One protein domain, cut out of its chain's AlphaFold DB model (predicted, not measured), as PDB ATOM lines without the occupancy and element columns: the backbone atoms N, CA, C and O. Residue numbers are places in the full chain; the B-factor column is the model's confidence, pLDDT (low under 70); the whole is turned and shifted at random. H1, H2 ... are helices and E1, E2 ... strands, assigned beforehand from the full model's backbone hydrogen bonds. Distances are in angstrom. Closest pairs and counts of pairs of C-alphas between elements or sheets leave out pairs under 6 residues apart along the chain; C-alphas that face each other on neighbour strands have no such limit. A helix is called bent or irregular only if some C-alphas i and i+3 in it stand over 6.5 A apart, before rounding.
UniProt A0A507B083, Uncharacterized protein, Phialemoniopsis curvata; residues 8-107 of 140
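AT A GLANCE: This is residues 8 to 107 of the 140 residues of an uncharacterized protein of Phialemoniopsis curvata (UniProt A0A507B083). A small, strongly twisted sheet of four strands has H1 packed along one face, over E3, and H3 beside H1 on that side, reaching the sheet with its residues 79 to 84. Short H2 sits at one end of the body, touching H3, while residues 8 to 29, with no named element, loop past the sheet on the side away from the helices. The printed part has 100 residues, under half of them in named elements, in the order E1 H1 E2 E3 H2 H3 E4; the class is mixed, helices and strands. The sheet's order is E2 E3 E1 E4, all antiparallel. The whole is compact, with a radius of gyration of the C-alphas of 12.8 A and spans of 42 by 31 by 23 A.

IN THESE COORDINATES: After residues 8 to 29, E1 is residues 30 to 34, 13.8 A long, with C-alpha 30 at (156.193, 148.235, 201.186). H1, residues 40 to 50, measures 14.5 A and is neither bent nor irregular, but only just: C-alphas 41 and 44 are 6.2 A apart. E2 is residues 56 to 58, 6.7 A, and E3 residues 62 to 66, 13.5 A. H2, residues 69 to 72, is 4.9 A long. H3, residues 76 to 89, is 20.2 A long and likewise only just not bent or irregular, with C-alphas 77 and 80 6.4 A apart. E4, residues 98 to 100, is 7.0 A long and ends with C-alpha 100 at (158.558, 148.855, 196.443).

HOW THE PARTS SIT: In the sheet, inner strands E3 and E1 have N 63 and O 33 within hydrogen-bond range at 2.8 A. The hairpin E2 and E3 has N 58 and O 62 at 2.8 A, and E1 and E4 have N 30 and O 100 at 2.9 A. H1 and H3 on one face of the sheet make two layers. H1 runs along the strands, at 9 degrees to E3 on the local plane, with a height over the sheet of 9.8 A; the closest C-alphas, of Cys 50 and Cys 65, are 6.1 A apart. E1, H1, E2 and E3, H2 H3, E4 are split strand-helix-strand units, each with another strand between its two same-way strands and a right-handed crossover. H3 touches H1 with residues 83 to 87 alone, C-alphas 86 and 49 being closest at 5.8 A, at a steep tilt of 40 degrees, opposite ways. H3 touches H2 with residues 78 to 83 alone, the closest C-alphas being those of Thr 79 and His 71, 4.9 A apart. H2 is not on the sheet and is apart from H1. Of the O i to N i+4 pairs, 6 of 7 in H1 and 8 of 10 in H3 are within hydrogen-bond range; H2 is too short for such a pair.

THE WHOLE: The C-alphas of Pro 8 and Ser 107, 41.7 A apart, are the two farthest apart. The printed part has no cut, and no link is long; that from H3 to E4 is short, the others tight. The mean pLDDT of the printed part is 75.7, with residues 8 to 27, 74, 76 and 93 to 107 under 70.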
ATOM      1  N   PRO A   8     133.190 151.298 194.544       53.56
ATOM      2  CA  PRO A   8     134.258 152.059 193.935       53.56
ATOM      3  C   PRO A   8     134.954 151.078 192.996       53.56
ATOM      4  O   PRO A   8     135.721 150.232 193.444       53.56
ATOM      5  N   GLU A   9     134.637 151.138 191.703       59.56
ATOM      6  CA  GLU A   9     135.389 150.415 190.684       59.56
ATOM      7  C   GLU A   9     136.847 150.845 190.818       59.56
ATOM      8  O   GLU A   9     137.247 151.942 190.417       59.56
ATOM      9  N   CYS A  10     137.631 149.993 191.471       60.38
ATOM     10  CA  CYS A  10     139.029 150.262 191.688       60.38
ATOM     11  C   CYS A  10     139.699 150.400 190.328       60.38
ATOM     12  O   CYS A  10     139.444 149.577 189.440       60.38
ATOM     13  N   PRO A  11     140.527 151.443 190.128       62.56
ATOM     14  CA  PRO A  11     141.162 151.655 188.845       62.56
ATOM     15  C   PRO A  11     141.880 150.371 188.440       62.56
ATOM     16  O   PRO A  11     142.567 149.745 189.256       62.56
ATOM     17  N   SER A  12     141.663 149.958 187.187       55.19
ATOM     18  CA  SER A  12     142.230 148.739 186.613       55.19
ATOM     19  C   SER A  12     143.697 148.663 187.027       55.19
ATOM     20  O   SER A  12     144.430 149.634 186.827       55.19
ATOM     21  N   GLY A  13     144.105 147.560 187.667       54.69
ATOM     22  CA  GLY A  13     145.337 147.479 188.470       54.69
ATOM     23  C   GLY A  13     146.660 147.763 187.742       54.69
ATOM     24  O   GLY A  13     147.723 147.621 188.329       54.69
ATOM     25  N   ASP A  14     146.616 148.166 186.479       54.22
ATOM     26  CA  ASP A  14     147.747 148.593 185.655       54.22
ATOM     27  C   ASP A  14     148.266 149.990 186.041       54.22
ATOM     28  O   ASP A  14     149.310 150.428 185.557       54.22
ATOM     29  N   ARG A  15     147.553 150.704 186.923       55.88
ATOM     30  CA  ARG A  15     147.983 151.985 187.498       55.88
ATOM     31  C   ARG A  15     147.828 151.983 189.011       55.88
ATOM     32  O   ARG A  15     147.021 152.729 189.558       55.88
ATOM     33  N   MET A  16     148.625 151.160 189.685       57.75
ATOM     34  CA  MET A  16     148.815 151.336 191.120       57.75
ATOM     35  C   MET A  16     149.298 152.777 191.369       57.75
ATOM     36  O   MET A  16     150.243 153.214 190.698       57.75
ATOM     37  N   PRO A  17     148.642 153.549 192.254       61.78
ATOM     38  CA  PRO A  17     149.031 154.925 192.509       61.78
ATOM     39  C   PRO A  17     150.480 154.953 192.991       61.78
ATOM     40  O   PRO A  17     150.929 154.059 193.711       61.78
ATOM     41  N   SER A  18     151.229 155.970 192.557       66.25
ATOM     42  CA  SER A  18     152.624 156.119 192.966       66.25
ATOM     43  C   SER A  18     152.698 156.121 194.487       66.25
ATOM     44  O   SER A  18     152.167 157.018 195.143       66.25
ATOM     45  N   LEU A  19     153.395 155.123 195.031       66.31
ATOM     46  CA  LEU A  19     153.624 154.982 196.464       66.31
ATOM     47  C   LEU A  19     154.360 156.205 197.050       66.31
ATOM     48  O   LEU A  19     154.226 156.492 198.229       66.31
ATOM     49  N   ALA A  20     155.042 156.998 196.212       64.12
ATOM     50  CA  ALA A  20     155.714 158.237 196.610       64.12
ATOM     51  C   ALA A  20     154.765 159.364 197.063       64.12
ATOM     52  O   ALA A  20     155.204 160.284 197.747       64.12
ATOM     53  N   ASN A  21     153.483 159.314 196.683       64.00
ATOM     54  CA  ASN A  21     152.492 160.308 197.117       64.00
ATOM     55  C   ASN A  21     151.947 160.020 198.520       64.00
ATOM     56  O   ASN A  21     151.257 160.855 199.103       64.00
ATOM     57  N   TYR A  22     152.245 158.841 199.057       66.25
ATOM     58  CA  TYR A  22     151.883 158.468 200.407       66.25
ATOM     59  C   TYR A  22     153.084 158.725 201.305       66.25
ATOM     60  O   TYR A  22     154.212 158.362 200.977       66.25
ATOM     61  N   HIS A  23     152.840 159.354 202.453       63.00
ATOM     62  CA  HIS A  23     153.851 159.581 203.483       63.00
ATOM     63  C   HIS A  23     154.214 158.268 204.195       63.00
ATOM     64  O   HIS A  23     154.037 158.129 205.405       63.00
ATOM     65  N   PHE A  24     154.710 157.281 203.453       66.50
ATOM     66  CA  PHE A  24     155.455 156.191 204.056       66.50
ATOM     67  C   PHE A  24     156.728 156.794 204.639       66.50
ATOM     68  O   PHE A  24     157.372 157.633 204.008       66.50
ATOM     69  N   THR A  25     157.079 156.401 205.860       60.41
ATOM     70  CA  THR A  25     158.382 156.729 206.441       60.41
ATOM     71  C   THR A  25     159.473 156.451 205.414       60.41
ATOM     72  O   THR A  25     159.531 155.344 204.872       60.41
ATOM     73  N   GLU A  26     160.296 157.459 205.118       60.38
ATOM     74  CA  GLU A  26     161.373 157.343 204.135       60.38
ATOM     75  C   GLU A  26     162.197 156.075 204.434       60.38
ATOM     76  O   GLU A  26     162.594 155.845 205.580       60.38
ATOM     77  N   ASN A  27     162.445 155.249 203.409       65.56
ATOM     78  CA  ASN A  27     163.152 153.954 203.472       65.56
ATOM     79  C   ASN A  27     162.347 152.727 203.961       65.56
ATOM     80  O   ASN A  27     162.938 151.748 204.419       65.56
ATOM     81  N   ALA A  28     161.017 152.726 203.846       71.88
ATOM     82  CA  ALA A  28     160.219 151.535 204.135       71.88
ATOM     83  C   ALA A  28     160.105 150.581 202.929       71.88
ATOM     84  O   ALA A  28     159.807 150.995 201.811       71.88
ATOM     85  N   ASN A  29     160.281 149.279 203.174       84.19
ATOM     86  CA  ASN A  29     159.885 148.234 202.230       84.19
ATOM     87  C   ASN A  29     158.371 148.057 202.323       84.19
ATOM     88  O   ASN A  29     157.863 147.704 203.390       84.19
ATOM     89  N   VAL A  30     157.657 148.292 201.228       84.88
ATOM     90  CA  VAL A  30     156.193 148.235 201.186       84.88
ATOM     91  C   VAL A  30     155.717 147.250 200.130       84.88
ATOM     92  O   VAL A  30     156.328 147.073 199.071       84.88
ATOM     93  N   PHE A  31     154.604 146.602 200.442       85.62
ATOM     94  CA  PHE A  31     153.927 145.676 199.549       85.62
ATOM     95  C   PHE A  31     152.465 146.068 199.429       85.62
ATOM     96  O   PHE A  31     151.853 146.441 200.435       85.62
ATOM     97  N   SER A  32     151.911 145.971 198.222       84.81
ATOM     98  CA  SER A  32     150.528 146.354 197.969       84.81
ATOM     99  C   SER A  32     149.841 145.490 196.921       84.81
ATOM    100  O   SER A  32     150.440 145.030 195.946       84.81
ATOM    101  N   ILE A  33     148.545 145.305 197.131       84.06
ATOM    102  CA  ILE A  33     147.629 144.554 196.276       84.06
ATOM    103  C   ILE A  33     146.364 145.397 196.052       84.06
ATOM    104  O   ILE A  33     146.031 146.226 196.899       84.06
ATOM    105  N   PRO A  34     145.638 145.218 194.945       81.94
ATOM    106  CA  PRO A  34     144.237 145.595 194.841       81.94
ATOM    107  C   PRO A  34     143.427 144.930 195.954       81.94
ATOM    108  O   PRO A  34     143.725 143.811 196.368       81.94
ATOM    109  N   GLY A  35     142.422 145.635 196.452       82.94
ATOM    110  CA  GLY A  35     141.531 145.123 197.483       82.94
ATOM    111  C   GLY A  35     141.079 146.210 198.446       82.94
ATOM    112  O   GLY A  35     141.609 147.323 198.472       82.94
ATOM    113  N   THR A  36     140.099 145.873 199.276       85.19
ATOM    114  CA  THR A  36     139.542 146.794 200.272       85.19
ATOM    115  C   THR A  36     139.583 146.154 201.652       85.19
ATOM    116  O   THR A  36     139.551 144.935 201.784       85.19
ATOM    117  N   LEU A  37     139.619 146.966 202.713       85.94
ATOM    118  CA  LEU A  37     139.622 146.445 204.089       85.94
ATOM    119  C   LEU A  37     138.320 145.713 204.455       85.94
ATOM    120  O   LEU A  37     138.288 144.985 205.443       85.94
ATOM    121  N   HIS A  38     137.251 145.920 203.685       85.19
ATOM    122  CA  HIS A  38     135.958 145.272 203.892       85.19
ATOM    123  C   HIS A  38     135.839 143.929 203.168       85.19
ATOM    124  O   HIS A  38     134.956 143.138 203.502       85.19
ATOM    125  N   ASP A  39     136.717 143.655 202.205       84.19
ATOM    126  CA  ASP A  39     136.749 142.377 201.516       84.19
ATOM    127  C   ASP A  39     137.653 141.392 202.261       84.19
ATOM    128  O   ASP A  39     138.878 141.446 202.195       84.19
ATOM    129  N   ASN A  40     137.037 140.437 202.956       83.19
ATOM    130  CA  ASN A  40     137.764 139.409 203.697       83.19
ATOM    131  C   ASN A  40     138.616 138.498 202.805       83.19
ATOM    132  O   ASN A  40     139.558 137.893 203.319       83.19
ATOM    133  N   ARG A  41     138.311 138.396 201.503       83.88
ATOM    134  CA  ARG A  41     139.114 137.598 200.565       83.88
ATOM    135  C   ARG A  41     140.492 138.206 200.355       83.88
ATOM    136  O   ARG A  41     141.441 137.462 200.154       83.88
ATOM    137  N   THR A  42     140.604 139.528 200.463       86.06
ATOM    138  CA  THR A  42     141.863 140.259 200.290       86.06
ATOM    139  C   THR A  42     142.464 140.705 201.622       86.06
ATOM    140  O   THR A  42     143.639 140.449 201.901       86.06
ATOM    141  N   ALA A  43     141.656 141.281 202.512       88.19
ATOM    142  CA  ALA A  43     142.098 141.827 203.794       88.19
ATOM    143  C   ALA A  43     142.611 140.769 204.783       88.19
ATOM    144  O   ALA A  43     143.598 141.017 205.483       88.19
ATOM    145  N   GLY A  44     141.976 139.596 204.844       91.31
ATOM    146  CA  GLY A  44     142.370 138.511 205.748       91.31
ATOM    147  C   GLY A  44     143.762 137.958 205.419       91.31
ATOM    148  O   GLY A  44     144.668 138.073 206.252       91.31
ATOM    149  N   PRO A  45     143.972 137.428 204.200       91.38
ATOM    150  CA  PRO A  45     145.272 136.925 203.754       91.38
ATOM    151  C   PRO A  45     146.383 137.971 203.841       91.38
ATOM    152  O   PRO A  45     147.472 137.690 204.349       91.38
ATOM    153  N   MET A  46     146.090 139.209 203.430       90.12
ATOM    154  CA  MET A  46     147.038 140.316 203.538       90.12
ATOM    155  C   MET A  46     147.427 140.565 205.001       90.12
ATOM    156  O   MET A  46     148.608 140.698 205.307       90.12
ATOM    157  N   SER A  47     146.472 140.542 205.935       93.62
ATOM    158  CA  SER A  47     146.753 140.737 207.367       93.62
ATOM    159  C   SER A  47     147.636 139.636 207.952       93.62
ATOM    160  O   SER A  47     148.539 139.930 208.739       93.62
ATOM    161  N   ILE A  48     147.442 138.383 207.534       93.81
ATOM    162  CA  ILE A  48     148.279 137.250 207.954       93.81
ATOM    163  C   ILE A  48     149.719 137.448 207.467       93.81
ATOM    164  O   ILE A  48     150.670 137.372 208.252       93.81
ATOM    165  N   CYS A  49     149.887 137.768 206.184       90.94
ATOM    166  CA  CYS A  49     151.203 137.919 205.569       90.94
ATOM    167  C   CYS A  49     151.923 139.211 205.959       90.94
ATOM    168  O   CYS A  49     153.152 139.255 205.919       90.94
ATOM    169  N   CYS A  50     151.193 140.229 206.405       91.38
ATOM    170  CA  CYS A  50     151.752 141.490 206.879       91.38
ATOM    171  C   CYS A  50     151.996 141.529 208.389       91.38
ATOM    172  O   CYS A  50     152.741 142.392 208.834       91.38
ATOM    173  N   ALA A  51     151.446 140.615 209.197       93.06
ATOM    174  CA  ALA A  51     151.662 140.633 210.647       93.06
ATOM    175  C   ALA A  51     153.167 140.672 210.991       93.06
ATOM    176  O   ALA A  51     153.940 140.001 210.318       93.06
ATOM    177  N   PRO A  52     153.642 141.401 212.012       89.88
ATOM    178  CA  PRO A  52     152.884 142.248 212.930       89.88
ATOM    179  C   PRO A  52     152.563 143.644 212.368       89.88
ATOM    180  O   PRO A  52     151.980 144.459 213.076       89.88
ATOM    181  N   SER A  53     152.959 143.955 211.133       89.44
ATOM    182  CA  SER A  53     152.638 145.229 210.494       89.44
ATOM    183  C   SER A  53     151.145 145.319 210.176       89.44
ATOM    184  O   SER A  53     150.515 144.357 209.738       89.44
ATOM    185  N   THR A  54     150.575 146.498 210.404       90.12
ATOM    186  CA  THR A  54     149.161 146.769 210.141       90.12
ATOM    187  C   THR A  54     148.918 146.949 208.646       90.12
ATOM    188  O   THR A  54     149.645 147.690 207.981       90.12
ATOM    189  N   VAL A  55     147.871 146.299 208.136       90.81
ATOM    190  CA  VAL A  55     147.368 146.516 206.775       90.81
ATOM    191  C   VAL A  55     146.529 147.783 206.746       90.81
ATOM    192  O   VAL A  55     145.715 148.026 207.636       90.81
ATOM    193  N   GLN A  56     146.728 148.589 205.715       88.94
ATOM    194  CA  GLN A  56     146.035 149.853 205.516       88.94
ATOM    195  C   GLN A  56     145.469 149.915 204.098       88.94
ATOM    196  O   GLN A  56     145.968 149.246 203.195       88.94
ATOM    197  N   ALA A  57     144.428 150.723 203.907       86.94
ATOM    198  CA  ALA A  57     143.872 150.997 202.589       86.94
ATOM    199  C   ALA A  57     144.459 152.288 202.008       86.94
ATOM    200  O   ALA A  57     144.601 153.288 202.711       86.94
ATOM    201  N   ILE A  58     144.748 152.263 200.714       81.44
ATOM    202  CA  ILE A  58     145.091 153.408 199.874       81.44
ATOM    203  C   ILE A  58     143.956 153.607 198.878       81.44
ATOM    204  O   ILE A  58     143.525 152.647 198.237       81.44
ATOM    205  N   ASP A  59     143.466 154.843 198.772       77.50
ATOM    206  CA  ASP A  59     142.389 155.239 197.853       77.50
ATOM    207  C   ASP A  59     141.130 154.355 197.937       77.50
ATOM    208  O   ASP A  59     140.359 154.256 196.990       77.50
ATOM    209  N   GLY A  60     140.931 153.669 199.071       77.94
ATOM    210  CA  GLY A  60     139.840 152.711 199.271       77.94
ATOM    211  C   GLY A  60     139.904 151.456 198.395       77.94
ATOM    212  O   GLY A  60     138.950 150.689 198.414       77.94
ATOM    213  N   CYS A  61     140.997 151.243 197.656       80.94
ATOM    214  CA  CYS A  61     141.059 150.283 196.550       80.94
ATOM    215  C   CYS A  61     142.328 149.439 196.480       80.94
ATOM    216  O   CYS A  61     142.397 148.472 195.716       80.94
ATOM    217  N   TYR A  62     143.329 149.800 197.272       82.56
ATOM    218  CA  TYR A  62     144.545 149.027 197.413       82.56
ATOM    219  C   TYR A  62     144.799 148.764 198.883       82.56
ATOM    220  O   TYR A  62     144.728 149.676 199.707       82.56
ATOM    221  N   LEU A  63     145.141 147.529 199.211       86.88
ATOM    222  CA  LEU A  63     145.678 147.177 200.510       86.88
ATOM    223  C   LEU A  63     147.192 147.250 200.447       86.88
ATOM    224  O   LEU A  63     147.809 146.766 199.500       86.88
ATOM    225  N   TRP A  64     147.799 147.818 201.476       87.38
ATOM    226  CA  TRP A  64     149.245 147.862 201.598       87.38
ATOM    227  C   TRP A  64     149.689 147.609 203.031       87.38
ATOM    228  O   TRP A  64     148.919 147.752 203.984       87.38
ATOM    229  N   CYS A  65     150.954 147.235 203.179       88.88
ATOM    230  CA  CYS A  65     151.601 147.126 204.475       88.88
ATOM    231  C   CYS A  65     153.116 147.314 204.360       88.88
ATOM    232  O   CYS A  65     153.706 147.159 203.285       88.88
ATOM    233  N   HIS A  66     153.756 147.599 205.494       88.69
ATOM    234  CA  HIS A  66     155.199 147.421 205.619       88.69
ATOM    235  C   HIS A  66     155.540 145.937 205.543       88.69
ATOM    236  O   HIS A  66     154.910 145.124 206.217       88.69
ATOM    237  N   VAL A  67     156.556 145.599 204.752       87.44
ATOM    238  CA  VAL A  67     157.045 144.229 204.619       87.44
ATOM    239  C   VAL A  67     157.701 143.797 205.935       87.44
ATOM    240  O   VAL A  67     158.696 144.402 206.347       87.44
ATOM    241  N   PRO A  68     157.205 142.733 206.591       88.31
ATOM    242  CA  PRO A  68     157.802 142.237 207.827       88.31
ATOM    243  C   PRO A  68     159.251 141.769 207.651       88.31
ATOM    244  O   PRO A  68     159.596 141.132 206.654       88.31
ATOM    245  N   ALA A  69     160.081 141.977 208.681       85.19
ATOM    246  CA  ALA A  69     161.499 141.599 208.684       85.19
ATOM    247  C   ALA A  69     161.754 140.126 208.309       85.19
ATOM    248  O   ALA A  69     162.696 139.839 207.576       85.19
ATOM    249  N   ARG A  70     160.855 139.205 208.695       83.56
ATOM    250  CA  ARG A  70     160.932 137.772 208.336       83.56
ATOM    251  C   ARG A  70     160.990 137.500 206.826       83.56
ATOM    252  O   ARG A  70     161.433 136.434 206.406       83.56
ATOM    253  N   HIS A  71     160.496 138.428 206.006       84.25
ATOM    254  CA  HIS A  71     160.569 138.329 204.552       84.25
ATOM    255  C   HIS A  71     161.860 138.959 204.014       84.25
ATOM    256  O   HIS A  71     162.392 138.471 203.022       84.25
ATOM    257  N   LEU A  72     162.395 139.972 204.707       81.62
ATOM    258  CA  LEU A  72     163.616 140.702 204.346       81.62
ATOM    259  C   LEU A  72     164.907 139.933 204.651       81.62
ATOM    260  O   LEU A  72     165.900 140.103 203.945       81.62
ATOM    261  N   GLU A  73     164.901 139.050 205.652       77.56
ATOM    262  CA  GLU A  73     166.063 138.230 206.045       77.56
ATOM    263  C   GLU A  73     166.625 137.365 204.906       77.56
ATOM    264  O   GLU A  73     167.791 136.974 204.929       77.56
ATOM    265  N   LYS A  74     165.812 137.082 203.884       68.06
ATOM    266  CA  LYS A  74     166.207 136.271 202.728       68.06
ATOM    267  C   LYS A  74     166.899 137.085 201.629       68.06
ATOM    268  O   LYS A  74     167.313 136.506 200.629       68.06
ATOM    269  N   GLY A  75     167.026 138.401 201.797       71.56
ATOM    270  CA  GLY A  75     167.500 139.322 200.767       71.56
ATOM    271  C   GLY A  75     166.364 139.863 199.897       71.56
ATOM    272  O   GLY A  75     165.278 139.286 199.821       71.56
ATOM    273  N   VAL A  76     166.620 140.996 199.242       69.69
ATOM    274  CA  VAL A  76     165.616 141.777 198.494       69.69
ATOM    275  C   VAL A  76     164.953 140.950 197.387       69.69
ATOM    276  O   VAL A  76     163.729 140.943 197.281       69.69
ATOM    277  N   GLU A  77     165.732 140.167 196.638       71.25
ATOM    278  CA  GLU A  77     165.223 139.296 195.565       71.25
ATOM    279  C   GLU A  77     164.267 138.211 196.083       71.25
ATOM    280  O   GLU A  77     163.269 137.897 195.445       71.25
ATOM    281  N   ASN A  78     164.520 137.691 197.285       79.25
ATOM    282  CA  ASN A  78     163.698 136.648 197.901       79.25
ATOM    283  C   ASN A  78     162.545 137.211 198.742       79.25
ATOM    284  O   ASN A  78     161.662 136.459 199.166       79.25
ATOM    285  N   THR A  79     162.553 138.518 199.011       79.19
ATOM    286  CA  THR A  79     161.533 139.191 199.820       79.19
ATOM    287  C   THR A  79     160.195 139.171 199.099       79.19
ATOM    288  O   THR A  79     159.192 138.744 199.676       79.19
ATOM    289  N   SER A  80     160.185 139.564 197.821       77.31
ATOM    290  CA  SER A  80     158.984 139.526 196.985       77.31
ATOM    291  C   SER A  80     158.462 138.094 196.868       77.31
ATOM    292  O   SER A  80     157.305 137.847 197.193       77.31
ATOM    293  N   SER A  81     159.319 137.123 196.543       82.44
ATOM    294  CA  SER A  81     158.928 135.711 196.448       82.44
ATOM    295  C   SER A  81     158.381 135.158 197.763       82.44
ATOM    296  O   SER A  81     157.406 134.411 197.757       82.44
ATOM    297  N   SER A  82     158.968 135.524 198.907       86.81
ATOM    298  CA  SER A  82     158.480 135.053 200.203       86.81
ATOM    299  C   SER A  82     157.135 135.667 200.585       86.81
ATOM    300  O   SER A  82     156.378 134.994 201.286       86.81
ATOM    301  N   MET A  83     156.864 136.909 200.180       86.62
ATOM    302  CA  MET A  83     155.579 137.570 200.408       86.62
ATOM    303  C   MET A  83     154.505 136.994 199.481       86.62
ATOM    304  O   MET A  83     153.460 136.559 199.952       86.62
ATOM    305  N   ILE A  84     154.810 136.879 198.185       86.19
ATOM    306  CA  ILE A  84     153.939 136.265 197.170       86.19
ATOM    307  C   ILE A  84     153.561 134.842 197.577       86.19
ATOM    308  O   ILE A  84     152.394 134.473 197.520       86.19
ATOM    309  N   ARG A  85     154.532 134.053 198.047       89.38
ATOM    310  CA  ARG A  85     154.262 132.693 198.517       89.38
ATOM    311  C   ARG A  85     153.312 132.676 199.712       89.38
ATOM    312  O   ARG A  85     152.406 131.858 199.723       89.38
ATOM    313  N   CYS A  86     153.495 133.571 200.685       90.75
ATOM    314  CA  CYS A  86     152.575 133.662 201.817       90.75
ATOM    315  C   CYS A  86     151.150 133.968 201.344       90.75
ATOM    316  O   CYS A  86     150.204 133.328 201.788       90.75
ATOM    317  N   LEU A  87     151.000 134.911 200.413       88.44
ATOM    318  CA  LEU A  87     149.698 135.288 199.869       88.44
ATOM    319  C   LEU A  87     149.055 134.124 199.113       88.44
ATOM    320  O   LEU A  87     147.902 133.799 199.372       88.44
ATOM    321  N   HIS A  88     149.821 133.419 198.281       88.12
ATOM    322  CA  HIS A  88     149.363 132.214 197.596       88.12
ATOM    323  C   HIS A  88     148.950 131.098 198.574       88.12
ATOM    324  O   HIS A  88     147.956 130.418 198.345       88.12
ATOM    325  N   GLU A  89     149.694 130.890 199.664       91.50
ATOM    326  CA  GLU A  89     149.356 129.917 200.718       91.50
ATOM    327  C   GLU A  89     148.094 130.305 201.510       91.50
ATOM    328  O   GLU A  89     147.515 129.456 202.180       91.50
ATOM    329  N   ASN A  90     147.666 131.568 201.424       88.69
ATOM    330  CA  ASN A  90     146.448 132.095 202.038       88.69
ATOM    331  C   ASN A  90     145.399 132.487 200.975       88.69
ATOM    332  O   ASN A  90     144.619 133.408 201.194       88.69
ATOM    333  N   ASP A  91     145.389 131.800 199.826       86.38
ATOM    334  CA  ASP A  91     144.383 131.921 198.757       86.38
ATOM    335  C   ASP A  91     144.305 133.290 198.054       86.38
ATOM    336  O   ASP A  91     143.292 133.643 197.449       86.38
ATOM    337  N   LEU A  92     145.403 134.047 198.060       81.94
ATOM    338  CA  LEU A  92     145.526 135.341 197.393       81.94
ATOM    339  C   LEU A  92     146.562 135.286 196.256       81.94
ATOM    340  O   LEU A  92     147.665 135.825 196.354       81.94
ATOM    341  N   SER A  93     146.229 134.553 195.189       62.97
ATOM    342  CA  SER A  93     147.184 134.145 194.142       62.97
ATOM    343  C   SER A  93     147.262 135.087 192.923       62.97
ATOM    344  O   SER A  93     148.325 135.207 192.317       62.97
ATOM    345  N   GLU A  94     146.187 135.804 192.567       58.03
ATOM    346  CA  GLU A  94     146.077 136.440 191.233       58.03
ATOM    347  C   GLU A  94     146.130 137.980 191.202       58.03
ATOM    348  O   GLU A  94     146.175 138.577 190.128       58.03
ATOM    349  N   GLU A  95     146.183 138.653 192.353       58.19
ATOM    350  CA  GLU A  95     146.015 140.116 192.421       58.19
ATOM    351  C   GLU A  95     147.302 140.896 192.731       58.19
ATOM    352  O   GLU A  95     147.268 142.087 193.005       58.19
ATOM    353  N   ILE A  96     148.488 140.293 192.676       60.56
ATOM    354  CA  ILE A  96     149.709 141.009 193.081       60.56
ATOM    355  C   ILE A  96     150.132 142.023 192.003       60.56
ATOM    356  O   ILE A  96     150.649 141.648 190.952       60.56
ATOM    357  N   LYS A  97     149.925 143.321 192.268       61.47
ATOM    358  CA  LYS A  97     150.159 144.407 191.294       61.47
ATOM    359  C   LYS A  97     151.373 145.298 191.595       61.47
ATOM    360  O   LYS A  97     151.831 145.976 190.678       61.47
ATOM    361  N   GLY A  98     151.964 145.284 192.799       60.62
ATOM    362  CA  GLY A  98     153.211 146.032 192.999       60.62
ATOM    363  C   GLY A  98     153.951 145.849 194.324       60.62
ATOM    364  O   GLY A  98     153.384 145.548 195.371       60.62
ATOM    365  N   PHE A  99     155.264 146.061 194.251       69.38
ATOM    366  CA  PHE A  99     156.190 146.064 195.379       69.38
ATOM    367  C   PHE A  99     157.119 147.273 195.257       69.38
ATOM    368  O   PHE A  99     157.555 147.618 194.158       69.38
ATOM    369  N   GLN A 100     157.462 147.895 196.381       68.19
ATOM    370  CA  GLN A 100     158.558 148.855 196.443       68.19
ATOM    371  C   GLN A 100     159.511 148.397 197.539       68.19
ATOM    372  O   GLN A 100     159.210 148.459 198.731       68.19
ATOM    373  N   LEU A 101     160.657 147.879 197.104       61.97
ATOM    374  CA  LEU A 101     161.731 147.458 197.987       61.97
ATOM    375  C   LEU A 101     162.837 148.505 197.927       61.97
ATOM    376  O   LEU A 101     163.362 148.811 196.856       61.97
ATOM    377  N   TYR A 102     163.186 149.056 199.081       60.44
ATOM    378  CA  TYR A 102     164.355 149.896 199.229       60.44
ATOM    379  C   TYR A 102     165.565 148.991 199.484       60.44
ATOM    380  O   TYR A 102     165.732 148.435 200.571       60.44
ATOM    381  N   SER A 103     166.432 148.839 198.479       46.38
ATOM    382  CA  SER A 103     167.771 148.271 198.671       46.38
ATOM    383  C   SER A 103     168.641 149.298 199.388       46.38
ATOM    384  O   SER A 103     169.512 149.926 198.790       46.38
ATOM    385  N   SER A 104     168.439 149.485 200.691       44.47
ATOM    386  CA  SER A 104     169.522 150.029 201.498       44.47
ATOM    387  C   SER A 104     170.591 148.946 201.561       44.47
ATOM    388  O   SER A 104     170.447 147.969 202.295       44.47
ATOM    389  N   SER A 105     171.701 149.131 200.854       39.75
ATOM    390  CA  SER A 105     172.971 148.424 201.077       39.75
ATOM    391  C   SER A 105     173.578 148.707 202.468       39.75
ATOM    392  O   SER A 105     174.787 148.638 202.658       39.75
ATOM    393  N   ALA A 106     172.743 149.027 203.456       39.09
ATOM    394  CA  ALA A 106     173.083 149.141 204.855       39.09
ATOM    395  C   ALA A 106     172.576 147.875 205.542       39.09
ATOM    396  O   ALA A 106     171.396 147.743 205.873       39.09
ATOM    397  N   SER A 107     173.505 146.941 205.712       38.78
ATOM    398  CA  SER A 107     173.514 145.923 206.754       38.78
ATOM    399  C   SER A 107     172.796 146.409 208.018       38.78
ATOM    400  O   SER A 107     173.405 147.046 208.879       38.78
TER     401      SER A 107